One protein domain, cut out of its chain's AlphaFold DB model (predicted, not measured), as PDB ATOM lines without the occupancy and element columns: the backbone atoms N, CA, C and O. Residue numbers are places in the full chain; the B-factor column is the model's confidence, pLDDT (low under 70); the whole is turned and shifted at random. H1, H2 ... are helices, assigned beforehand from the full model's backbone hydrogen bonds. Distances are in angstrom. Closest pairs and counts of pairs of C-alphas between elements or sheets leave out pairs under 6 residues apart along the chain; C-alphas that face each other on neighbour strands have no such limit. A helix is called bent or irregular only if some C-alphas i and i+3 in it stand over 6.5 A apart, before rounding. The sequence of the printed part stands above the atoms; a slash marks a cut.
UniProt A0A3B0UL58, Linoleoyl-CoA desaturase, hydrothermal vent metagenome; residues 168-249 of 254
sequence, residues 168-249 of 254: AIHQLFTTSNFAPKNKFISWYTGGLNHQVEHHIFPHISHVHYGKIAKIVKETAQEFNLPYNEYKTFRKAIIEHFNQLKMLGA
ATOM      1  N   ALA A 168     195.381 189.708 147.933       93.19
ATOM      2  CA  ALA A 168     195.068 190.042 146.539       93.19
ATOM      3  C   ALA A 168     193.850 189.262 146.011       93.19
ATOM      4  O   ALA A 168     193.007 189.826 145.314       93.19
ATOM      5  N   ILE A 169     193.731 187.983 146.381       95.50
ATOM      6  CA  ILE A 169     192.578 187.149 146.030       95.50
ATOM      7  C   ILE A 169     191.316 187.713 146.689       95.50
ATOM      8  O   ILE A 169     190.304 187.893 146.017       95.50
ATOM      9  N   HIS A 170     191.394 188.080 147.972       96.44
ATOM     10  CA  HIS A 170     190.293 188.704 148.706       96.44
ATOM     11  C   HIS A 170     189.757 189.942 147.981       96.44
ATOM     12  O   HIS A 170     188.544 190.072 147.811       96.44
ATOM     13  N   GLN A 171     190.640 190.809 147.472       97.06
ATOM     14  CA  GLN A 171     190.214 191.993 146.718       97.06
ATOM     15  C   GLN A 171     189.478 191.644 145.417       97.06
ATOM     16  O   GLN A 171     188.484 192.291 145.093       97.06
ATOM     17  N   LEU A 172     189.892 190.599 144.692       97.62
ATOM     18  CA  LEU A 172     189.206 190.160 143.469       97.62
ATOM     19  C   LEU A 172     187.781 189.644 143.734       97.62
ATOM     20  O   LEU A 172     186.876 189.892 142.933       97.62
ATOM     21  N   PHE A 173     187.566 188.957 144.859       97.50
ATOM     22  CA  PHE A 173     186.247 188.451 145.254       97.50
ATOM     23  C   PHE A 173     185.328 189.540 145.818       97.50
ATOM     24  O   PHE A 173     184.113 189.477 145.636       97.50
ATOM     25  N   THR A 174     185.878 190.550 146.489       97.31
ATOM     26  CA  THR A 174     185.083 191.532 147.251       97.31
ATOM     27  C   THR A 174     184.854 192.861 146.539       97.31
ATOM     28  O   THR A 174     183.993 193.627 146.964       97.31
ATOM     29  N   THR A 175     185.534 193.119 145.421       97.75
ATOM     30  CA  THR A 175     185.398 194.374 144.666       97.75
ATOM     31  C   THR A 175     184.873 194.158 143.251       97.75
ATOM     32  O   THR A 175     184.984 193.074 142.675       97.75
ATOM     33  N   SER A 176     184.270 195.195 142.667       98.38
ATOM     34  CA  SER A 176     183.806 195.186 141.282       98.38
ATOM     35  C   SER A 176     184.012 196.523 140.575       98.38
ATOM     36  O   SER A 176     183.729 197.594 141.105       98.38
ATOM     37  N   ASN A 177     184.436 196.449 139.317       98.50
ATOM     38  CA  ASN A 177     184.511 197.583 138.406       98.50
ATOM     39  C   ASN A 177     183.147 197.896 137.777       98.50
ATOM     40  O   ASN A 177     182.312 197.015 137.548       98.50
ATOM     41  N   PHE A 178     182.931 199.147 137.379       98.44
ATOM     42  CA  PHE A 178     181.728 199.543 136.648       98.44
ATOM     43  C   PHE A 178     182.058 200.516 135.521       98.44
ATOM     44  O   PHE A 178     182.832 201.443 135.672       98.44
ATOM     45  N   ALA A 179     181.468 200.317 134.345       98.00
ATOM     46  CA  ALA A 179     181.739 201.130 133.157       98.00
ATOM     47  C   ALA A 179     183.241 201.435 132.894       98.00
ATOM     48  O   ALA A 179     183.556 202.576 132.550       98.00
ATOM     49  N   PRO A 180     184.175 200.465 133.004       96.50
ATOM     50  CA  PRO A 180     185.622 200.738 132.978       96.50
ATOM     51  C   PRO A 180     186.123 201.307 131.641       96.50
ATOM     52  O   PRO A 180     187.177 201.924 131.564       96.50
ATOM     53  N   LYS A 181     185.363 201.124 130.552       95.94
ATOM     54  CA  LYS A 181     185.695 201.664 129.222       95.94
ATOM     55  C   LYS A 181     185.093 203.050 128.951       95.94
ATOM     56  O   LYS A 181     185.338 203.620 127.890       95.94
ATOM     57  N   ASN A 182     184.274 203.589 129.858       97.00
ATOM     58  CA  ASN A 182     183.611 204.875 129.663       97.00
ATOM     59  C   ASN A 182     184.483 206.019 130.200       97.00
ATOM     60  O   ASN A 182     184.528 206.259 131.402       97.00
ATOM     61  N   LYS A 183     185.113 206.767 129.284       94.81
ATOM     62  CA  LYS A 183     186.006 207.890 129.612       94.81
ATOM     63  C   LYS A 183     185.338 208.978 130.459       94.81
ATOM     64  O   LYS A 183     185.993 209.532 131.334       94.81
ATOM     65  N   PHE A 184     184.058 209.273 130.215       96.94
ATOM     66  CA  PHE A 184     183.328 210.268 131.001       96.94
ATOM     67  C   PHE A 184     183.150 209.803 132.446       96.94
ATOM     68  O   PHE A 184     183.409 210.574 133.361       96.94
ATOM     69  N   ILE A 185     182.770 208.539 132.656       96.94
ATOM     70  CA  ILE A 185     182.640 207.977 134.006       96.94
ATOM     71  C   ILE A 185     184.000 207.938 134.699       96.94
ATOM     72  O   ILE A 185     184.095 208.420 135.820       96.94
ATOM     73  N   SER A 186     185.055 207.466 134.026       95.62
ATOM     74  CA  SER A 186     186.406 207.450 134.600       95.62
ATOM     75  C   SER A 186     186.887 208.840 135.025       95.62
ATOM     76  O   SER A 186     187.475 208.972 136.094       95.62
ATOM     77  N   TRP A 187     186.615 209.881 134.231       94.94
ATOM     78  CA  TRP A 187     186.916 211.266 134.606       94.94
ATOM     79  C   TRP A 187     186.051 211.741 135.780       94.94
ATOM     80  O   TRP A 187     186.582 212.230 136.774       94.94
ATOM     81  N   TYR A 188     184.732 211.554 135.694       95.94
ATOM     82  CA  TYR A 188     183.772 212.041 136.685       95.94
ATOM     83  C   TYR A 188     183.988 211.419 138.069       95.94
ATOM     84  O   TYR A 188     183.904 212.109 139.081       95.94
ATOM     85  N   THR A 189     184.287 210.119 138.127       95.44
ATOM     86  CA  THR A 189     184.512 209.403 139.387       95.44
ATOM     87  C   THR A 189     185.972 209.429 139.837       95.44
ATOM     88  O   THR A 189     186.305 208.735 140.792       95.44
ATOM     89  N   GLY A 190     186.867 210.137 139.135       94.25
ATOM     90  CA  GLY A 190     188.303 210.137 139.442       94.25
ATOM     91  C   GLY A 190     188.928 208.735 139.428       94.25
ATOM     92  O   GLY A 190     189.776 208.427 140.258       94.25
ATOM     93  N   GLY A 191     188.457 207.856 138.537       94.81
ATOM     94  CA  GLY A 191     188.931 206.477 138.401       94.81
ATOM     95  C   GLY A 191     188.367 205.457 139.397       94.81
ATOM     96  O   GLY A 191     188.690 204.282 139.269       94.81
ATOM     97  N   LEU A 192     187.466 205.841 140.314       95.69
ATOM     98  CA  LEU A 192     186.787 204.910 141.248       95.69
ATOM     99  C   LEU A 192     185.914 203.839 140.567       95.69
ATOM    100  O   LEU A 192     185.381 202.941 141.206       95.69
ATOM    101  N   ASN A 193     185.751 203.935 139.253       97.56
ATOM    102  CA  ASN A 193     185.084 202.939 138.437       97.56
ATOM    103  C   ASN A 193     185.983 201.713 138.132       97.56
ATOM    104  O   ASN A 193     185.492 200.702 137.624       97.56
ATOM    105  N   HIS A 194     187.269 201.810 138.490       98.06
ATOM    106  CA  HIS A 194     188.307 200.774 138.502       98.06
ATOM    107  C   HIS A 194     188.665 200.369 139.945       98.06
ATOM    108  O   HIS A 194     189.801 200.517 140.401       98.06
ATOM    109  N   GLN A 195     187.667 199.921 140.703       97.81
ATOM    110  CA  GLN A 195     187.826 199.590 142.115       97.81
ATOM    111  C   GLN A 195     188.731 198.379 142.366       97.81
ATOM    112  O   GLN A 195     189.470 198.381 143.345       97.81
ATOM    113  N   VAL A 196     188.717 197.382 141.479       98.12
ATOM    114  CA  VAL A 196     189.611 196.220 141.579       98.12
ATOM    115  C   VAL A 196     191.069 196.685 141.578       98.12
ATOM    116  O   VAL A 196     191.858 196.303 142.439       98.12
ATOM    117  N   GLU A 197     191.430 197.574 140.652       98.06
ATOM    118  CA  GLU A 197     192.791 198.105 140.547       98.06
ATOM    119  C   GLU A 197     193.133 199.055 141.697       98.06
ATOM    120  O   GLU A 197     194.265 199.038 142.174       98.06
ATOM    121  N   HIS A 198     192.168 199.848 142.169       97.31
ATOM    122  CA  HIS A 198     192.335 200.702 143.349       97.31
ATOM    123  C   HIS A 198     192.656 199.889 144.609       97.31
ATOM    124  O   HIS A 198     193.494 200.305 145.403       97.31
ATOM    125  N   HIS A 199     192.030 198.726 144.786       97.56
ATOM    126  CA  HIS A 199     192.288 197.855 145.936       97.56
ATOM    127  C   HIS A 199     193.586 197.063 145.802       97.56
ATOM    128  O   HIS A 199     194.323 196.958 146.772       97.56
ATOM    129  N   ILE A 200     193.920 196.553 144.612       96.56
ATOM    130  CA  ILE A 200     195.167 195.790 144.403       96.56
ATOM    131  C   ILE A 200     196.399 196.714 144.334       96.56
ATOM    132  O   ILE A 200     197.496 196.330 144.737       96.56
ATOM    133  N   PHE A 201     196.244 197.949 143.852       96.06
ATOM    134  CA  PHE A 201     197.336 198.912 143.694       96.06
ATOM    135  C   PHE A 201     196.970 200.307 144.233       96.06
ATOM    136  O   PHE A 201     197.004 201.293 143.484       96.06
ATOM    137  N   PRO A 202     196.702 200.444 145.548       92.44
ATOM    138  CA  PRO A 202     196.199 201.686 146.150       92.44
ATOM    139  C   PRO A 202     197.193 202.856 146.088       92.44
ATOM    140  O   PRO A 202     196.831 204.006 146.326       92.44
ATOM    141  N   HIS A 203     198.458 202.578 145.764       93.25
ATOM    142  CA  HIS A 203     199.524 203.573 145.637       93.25
ATOM    143  C   HIS A 203     199.819 203.988 144.190       93.25
ATOM    144  O   HIS A 203     200.671 204.848 143.969       93.25
ATOM    145  N   ILE A 204     199.127 203.413 143.200       95.56
ATOM    146  CA  ILE A 204     199.272 203.802 141.797       95.56
ATOM    147  C   ILE A 204     198.196 204.824 141.427       95.56
ATOM    148  O   ILE A 204     197.029 204.678 141.779       95.56
ATOM    149  N   SER A 205     198.590 205.858 140.679       95.50
ATOM    150  CA  SER A 205     197.660 206.874 140.188       95.50
ATOM    151  C   SER A 205     196.588 206.274 139.273       95.50
ATOM    152  O   SER A 205     196.887 205.517 138.345       95.50
ATOM    153  N   HIS A 206     195.342 206.700 139.484       94.25
ATOM    154  CA  HIS A 206     194.167 206.207 138.769       94.25
ATOM    155  C   HIS A 206     194.229 206.376 137.244       94.25
ATOM    156  O   HIS A 206     193.581 205.637 136.505       94.25
ATOM    157  N   VAL A 207     195.056 207.301 136.744       95.00
ATOM    158  CA  VAL A 207     195.297 207.485 135.302       95.00
ATOM    159  C   VAL A 207     195.881 206.231 134.639       95.00
ATOM    160  O   VAL A 207     195.746 206.046 133.429       95.00
ATOM    161  N   HIS A 208     196.515 205.350 135.420       96.31
ATOM    162  CA  HIS A 208     197.076 204.088 134.948       96.31
ATOM    163  C   HIS A 208     196.108 202.907 135.078       96.31
ATOM    164  O   HIS A 208     196.347 201.879 134.440       96.31
ATOM    165  N   TYR A 209     195.005 203.041 135.828       96.56
ATOM    166  CA  TYR A 209     194.089 201.929 136.101       96.56
ATOM    167  C   TYR A 209     193.522 201.306 134.832       96.56
ATOM    168  O   TYR A 209     193.453 200.090 134.748       96.56
ATOM    169  N   GLY A 210     193.238 202.083 133.783       95.00
ATOM    170  CA  GLY A 210     192.771 201.516 132.512       95.00
ATOM    171  C   GLY A 210     193.765 200.544 131.853       95.00
ATOM    172  O   GLY A 210     193.348 199.559 131.248       95.00
ATOM    173  N   LYS A 211     195.078 200.792 131.977       96.19
ATOM    174  CA  LYS A 211     196.124 199.887 131.458       96.19
ATOM    175  C   LYS A 211     196.337 198.700 132.393       96.19
ATOM    176  O   LYS A 211     196.445 197.571 131.926       96.19
ATOM    177  N   ILE A 212     196.358 198.961 133.698       97.25
ATOM    178  CA  ILE A 212     196.540 197.942 134.739       97.25
ATOM    179  C   ILE A 212     195.375 196.954 134.741       97.25
ATOM    180  O   ILE A 212     195.607 195.756 134.830       97.25
ATOM    181  N   ALA A 213     194.149 197.427 134.530       97.56
ATOM    182  CA  ALA A 213     192.948 196.603 134.465       97.56
ATOM    183  C   ALA A 213     193.047 195.488 133.424       97.56
ATOM    184  O   ALA A 213     192.570 194.381 133.656       97.56
ATOM    185  N   LYS A 214     193.703 195.751 132.286       97.31
ATOM    186  CA  LYS A 214     193.956 194.719 131.275       97.31
ATOM    187  C   LYS A 214     194.851 193.609 131.836       97.31
ATOM    188  O   LYS A 214     194.495 192.444 131.719       97.31
ATOM    189  N   ILE A 215     195.954 193.990 132.480       98.00
ATOM    190  CA  ILE A 215     196.929 193.063 133.068       98.00
ATOM    191  C   ILE A 215     196.273 192.259 134.195       98.00
ATOM    192  O   ILE A 215     196.297 191.038 134.166       98.00
ATOM    193  N   VAL A 216     195.608 192.933 135.142       98.12
ATOM    194  CA  VAL A 216     194.924 192.281 136.272       98.12
ATOM    195  C   VAL A 216     193.872 191.294 135.783       98.12
ATOM    196  O   VAL A 216     193.774 190.196 136.320       98.12
ATOM    197  N   LYS A 217     193.101 191.654 134.753       98.19
ATOM    198  CA  LYS A 217     192.085 190.768 134.183       98.19
ATOM    199  C   LYS A 217     192.687 189.534 133.513       98.19
ATOM    200  O   LYS A 217     192.155 188.446 133.699       98.19
ATOM    201  N   GLU A 218     193.760 189.700 132.742       98.31
ATOM    202  CA  GLU A 218     194.481 188.591 132.101       98.31
ATOM    203  C   GLU A 218     195.092 187.656 133.157       98.31
ATOM    204  O   GLU A 218     194.874 186.448 133.103       98.31
ATOM    205  N   THR A 219     195.740 188.211 134.185       98.00
ATOM    206  CA  THR A 219     196.294 187.435 135.303       98.00
ATOM    207  C   THR A 219     195.201 186.733 136.111       98.00
ATOM    208  O   THR A 219     195.322 185.551 136.404       98.00
ATOM    209  N   ALA A 220     194.091 187.400 136.442       98.06
ATOM    210  CA  ALA A 220     192.990 186.751 137.154       98.06
ATOM    211  C   ALA A 220     192.460 185.534 136.373       98.06
ATOM    212  O   ALA A 220     192.221 184.484 136.962       98.06
ATOM    213  N   GLN A 221     192.355 185.639 135.045       97.75
ATOM    214  CA  GLN A 221     191.953 184.523 134.185       97.75
ATOM    215  C   GLN A 221     192.973 183.378 134.178       97.75
ATOM    216  O   GLN A 221     192.566 182.225 134.287       97.75
ATOM    217  N   GLU A 222     194.271 183.680 134.090       98.19
ATOM    218  CA  GLU A 222     195.355 182.685 134.135       98.19
ATOM    219  C   GLU A 222     195.299 181.823 135.407       98.19
ATOM    220  O   GLU A 222     195.457 180.605 135.350       98.19
ATOM    221  N   PHE A 223     194.996 182.445 136.549       96.88
ATOM    222  CA  PHE A 223     194.914 181.776 137.849       96.88
ATOM    223  C   PHE A 223     193.503 181.272 138.209       96.88
ATOM    224  O   PHE A 223     193.288 180.832 139.336       96.88
ATOM    225  N   ASN A 224     192.539 181.305 137.279       97.00
ATOM    226  CA  ASN A 224     191.133 180.927 137.509       97.00
ATOM    227  C   ASN A 224     190.455 181.695 138.666       97.00
ATOM    228  O   ASN A 224     189.631 181.152 139.402       97.00
ATOM    229  N   LEU A 225     190.792 182.975 138.816       97.50
ATOM    230  CA  LEU A 225     190.242 183.900 139.805       97.50
ATOM    231  C   LEU A 225     189.185 184.829 139.179       97.50
ATOM    232  O   LEU A 225     189.205 185.083 137.969       97.50
ATOM    233  N   PRO A 226     188.241 185.367 139.974       97.31
ATOM    234  CA  PRO A 226     187.227 186.272 139.451       97.31
ATOM    235  C   PRO A 226     187.824 187.617 139.024       97.31
ATOM    236  O   PRO A 226     188.764 188.133 139.619       97.31
ATOM    237  N   TYR A 227     187.207 188.235 138.015       98.25
ATOM    238  CA  TYR A 227     187.405 189.645 137.683       98.25
ATOM    239  C   TYR A 227     186.040 190.297 137.460       98.25
ATOM    240  O   TYR A 227     185.418 190.187 136.395       98.25
ATOM    241  N   ASN A 228     185.527 190.929 138.512       98.12
ATOM    242  CA  ASN A 228     184.148 191.387 138.568       98.12
ATOM    243  C   ASN A 228     183.979 192.760 137.919       98.12
ATOM    244  O   ASN A 228     184.394 193.774 138.467       98.12
ATOM    245  N   GLU A 229     183.273 192.834 136.788       97.69
ATOM    246  CA  GLU A 229     182.932 194.122 136.170       97.69
ATOM    247  C   GLU A 229     181.501 194.195 135.615       97.69
ATOM    248  O   GLU A 229     180.930 193.204 135.135       97.69
ATOM    249  N   TYR A 230     180.932 195.402 135.616       98.38
ATOM    250  CA  TYR A 230     179.738 195.760 134.851       98.38
ATOM    251  C   TYR A 230     180.098 196.637 133.658       98.38
ATOM    252  O   TYR A 230     180.715 197.688 133.803       98.38
ATOM    253  N   LYS A 231     179.635 196.257 132.461       97.31
ATOM    254  CA  LYS A 231     179.943 196.988 131.217       97.31
ATOM    255  C   LYS A 231     179.446 198.440 131.220       97.31
ATOM    256  O   LYS A 231     180.060 199.285 130.578       97.31
ATOM    257  N   THR A 232     178.340 198.732 131.908       98.12
ATOM    258  CA  THR A 232     177.717 200.065 131.921       98.12
ATOM    259  C   THR A 232     177.358 200.511 133.332       98.12
ATOM    260  O   THR A 232     177.024 199.696 134.194       98.12
ATOM    261  N   PHE A 233     177.363 201.828 133.542       97.88
ATOM    262  CA  PHE A 233     177.029 202.452 134.823       97.88
ATOM    263  C   PHE A 233     175.582 202.147 135.230       97.88
ATOM    264  O   PHE A 233     175.309 201.735 136.352       97.88
ATOM    265  N   ARG A 234     174.651 202.222 134.267       97.94
ATOM    266  CA  ARG A 234     173.238 201.879 134.479       97.94
ATOM    267  C   ARG A 234     173.054 200.437 134.954       97.94
ATOM    268  O   ARG A 234     172.226 200.197 135.828       97.94
ATOM    269  N   LYS A 235     173.801 199.476 134.395       98.25
ATOM    270  CA  LYS A 235     173.707 198.074 134.826       98.25
ATOM    271  C   LYS A 235     174.215 197.905 136.256       98.25
ATOM    272  O   LYS A 235     173.528 197.251 137.029       98.25
ATOM    273  N   ALA A 236     175.336 198.535 136.612       98.19
ATOM    274  CA  ALA A 236     175.839 198.520 137.987       98.19
ATOM    275  C   ALA A 236     174.803 199.080 138.976       98.19
ATOM    276  O   ALA A 236     174.524 198.436 139.981       98.19
ATOM    277  N   ILE A 237     174.149 200.205 138.652       98.06
ATOM    278  CA  ILE A 237     173.059 200.767 139.471       98.06
ATOM    279  C   ILE A 237     171.918 199.766 139.652       98.06
ATOM    280  O   ILE A 237     171.476 199.525 140.774       98.06
ATOM    281  N   ILE A 238     171.428 199.179 138.556       98.19
ATOM    282  CA  ILE A 238     170.328 198.208 138.613       98.19
ATOM    283  C   ILE A 238     170.705 197.026 139.510       98.19
ATOM    284  O   ILE A 238     169.904 196.625 140.353       98.19
ATOM    285  N   GLU A 239     171.921 196.501 139.361       98.31
ATOM    286  CA  GLU A 239     172.381 195.368 140.158       98.31
ATOM    287  C   GLU A 239     172.612 195.718 141.624       98.31
ATOM    288  O   GLU A 239     172.246 194.927 142.487       98.31
ATOM    289  N   HIS A 240     173.100 196.917 141.933       98.00
ATOM    290  CA  HIS A 240     173.173 197.396 143.309       98.00
ATOM    291  C   HIS A 240     171.782 197.405 143.971       98.00
ATOM    292  O   HIS A 240     171.588 196.850 145.052       98.00
ATOM    293  N   PHE A 241     170.756 197.928 143.295       97.81
ATOM    294  CA  PHE A 241     169.391 197.891 143.831       97.81
ATOM    295  C   PHE A 241     168.789 196.478 143.884       97.81
ATOM    296  O   PHE A 241     167.951 196.201 144.748       97.81
ATOM    297  N   ASN A 242     169.184 195.569 142.989       97.56
ATOM    298  CA  ASN A 242     168.816 194.155 143.095       97.56
ATOM    299  C   ASN A 242     169.474 193.501 144.313       97.56
ATOM    300  O   ASN A 242     168.784 192.799 145.052       97.56
ATOM    301  N   GLN A 243     170.742 193.811 144.587       97.69
ATOM    302  CA  GLN A 243     171.440 193.366 145.789       97.69
ATOM    303  C   GLN A 243     170.732 193.868 147.049       97.69
ATOM    304  O   GLN A 243     170.442 193.081 147.943       97.69
ATOM    305  N   LEU A 244     170.324 195.141 147.095       97.69
ATOM    306  CA  LEU A 244     169.531 195.670 148.212       97.69
ATOM    307  C   LEU A 244     168.189 194.950 148.391       97.69
ATOM    308  O   LEU A 244     167.760 194.739 149.525       97.69
ATOM    309  N   LYS A 245     167.529 194.542 147.298       97.00
ATOM    310  CA  LYS A 245     166.311 193.716 147.365       97.00
ATOM    311  C   LYS A 245     166.609 192.334 147.947       97.00
ATOM    312  O   LYS A 245     165.850 191.883 148.799       97.00
ATOM    313  N   MET A 246     167.687 191.685 147.508       96.00
ATOM    314  CA  MET A 246     168.106 190.373 148.015       96.00
ATOM    315  C   MET A 246     168.458 190.443 149.502       96.00
ATOM    316  O   MET A 246     167.917 189.686 150.300       96.00
ATOM    317  N   LEU A 247     169.272 191.422 149.897       96.06
ATOM    318  CA  LEU A 247     169.620 191.685 151.293       96.06
ATOM    319  C   LEU A 247     168.410 192.125 152.131       96.06
ATOM    320  O   LEU A 247     168.405 191.950 153.346       96.06
ATOM    321  N   GLY A 248     167.377 192.688 151.504       96.19
ATOM    322  CA  GLY A 248     166.138 193.081 152.170       96.19
ATOM    323  C   GLY A 248     165.177 191.920 152.428       96.19
ATOM    324  O   GLY A 248     164.292 192.038 153.282       96.19
ATOM    325  N   ALA A 249     165.332 190.797 151.722       94.94
ATOM    326  CA  ALA A 249     164.506 189.615 151.926       94.94
ATOM    327  C   ALA A 249     164.749 189.020 153.320       94.94
ATOM    328  O   ALA A 249     165.873 189.013 153.822       94.94
TER     329      ALA A 249
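This is residues 168 to 249 of the 254 residues of the protein "Linoleoyl-CoA desaturase" of hydrothermal vent metagenome (UniProt A0A3B0UL58). A small body of four helices has an arm: H3 packs across the long helix H4, the short H1 packs beside H3, H2 lies at one end of the body, and the last part of H5, with residues 240 to 249, sticks out. Residues 177 to 178 and 229 to 230, in the stretches before H2 and before H5, run side by side in a short parallel pairing. The printed part has 82 residues with five named helices, in the order H1, H2, H3, H4, H5, and no named strand; the class is all helix. It is compact, with a radius of gyration of the C-alphas of 13.0 A, and spans 37 by 31 by 20 A.

H1 is residues 168 to 174, 10.1 A from first to last C-alpha, and begins with C-alpha 168 at (195.068, 190.042, 146.539). H2 is residues 183 to 188, 8.5 A long, and H3 is residues 195 to 200, 8.6 A long. H4, the longest helix by residues, is residues 206 to 222, 24.0 A long, with C-alpha 206 at (194.167, 206.207, 138.769). H4 is irregular, with C-alphas 207 and 210 7.1 A apart, and has a kink of 39 degrees near residue 213. H5 is residues 233 to 248, 22.5 A long, and ends with C-alpha 248 at (166.138, 193.081, 152.170).

H1 touches H3, with the closest C-alphas those of Ala 168 and Ile 200, 6.1 A apart. The two run opposite ways at a shallow tilt of 25 degrees. H3 also touches H4, with the closest C-alphas those of Glu 197 and Tyr 209, 6.0 A apart. Their lines are about perpendicular, at 75 degrees. H1 and H4 are only just apart, their closest C-alphas being 8.1 A from each other. H2 touches no helix but is near H4, with 7 pairs of C-alphas within 10 A. H2 and H5 are close but not clearly touching, with the C-alphas of Ile 185 and Phe 233 closest at 7.9 A. H5 is apart from H1, H3 and H4. In H1, H2, H3 and H5 every O i to N i+4 pair is within hydrogen-bond range; in H4 9 of 13 are.

The two C-alphas farthest apart are those of His 208 and Ala 249, 39.5 A. Residues 240 to 249, of which 240 to 248 belong to H5, stand free; the body without them spans 31 by 28 by 17 A. The printed part has no cut and no long link; the link from H3 to H4 is tight. The mean pLDDT of the printed part is 96.9, and no printed residue is under 70.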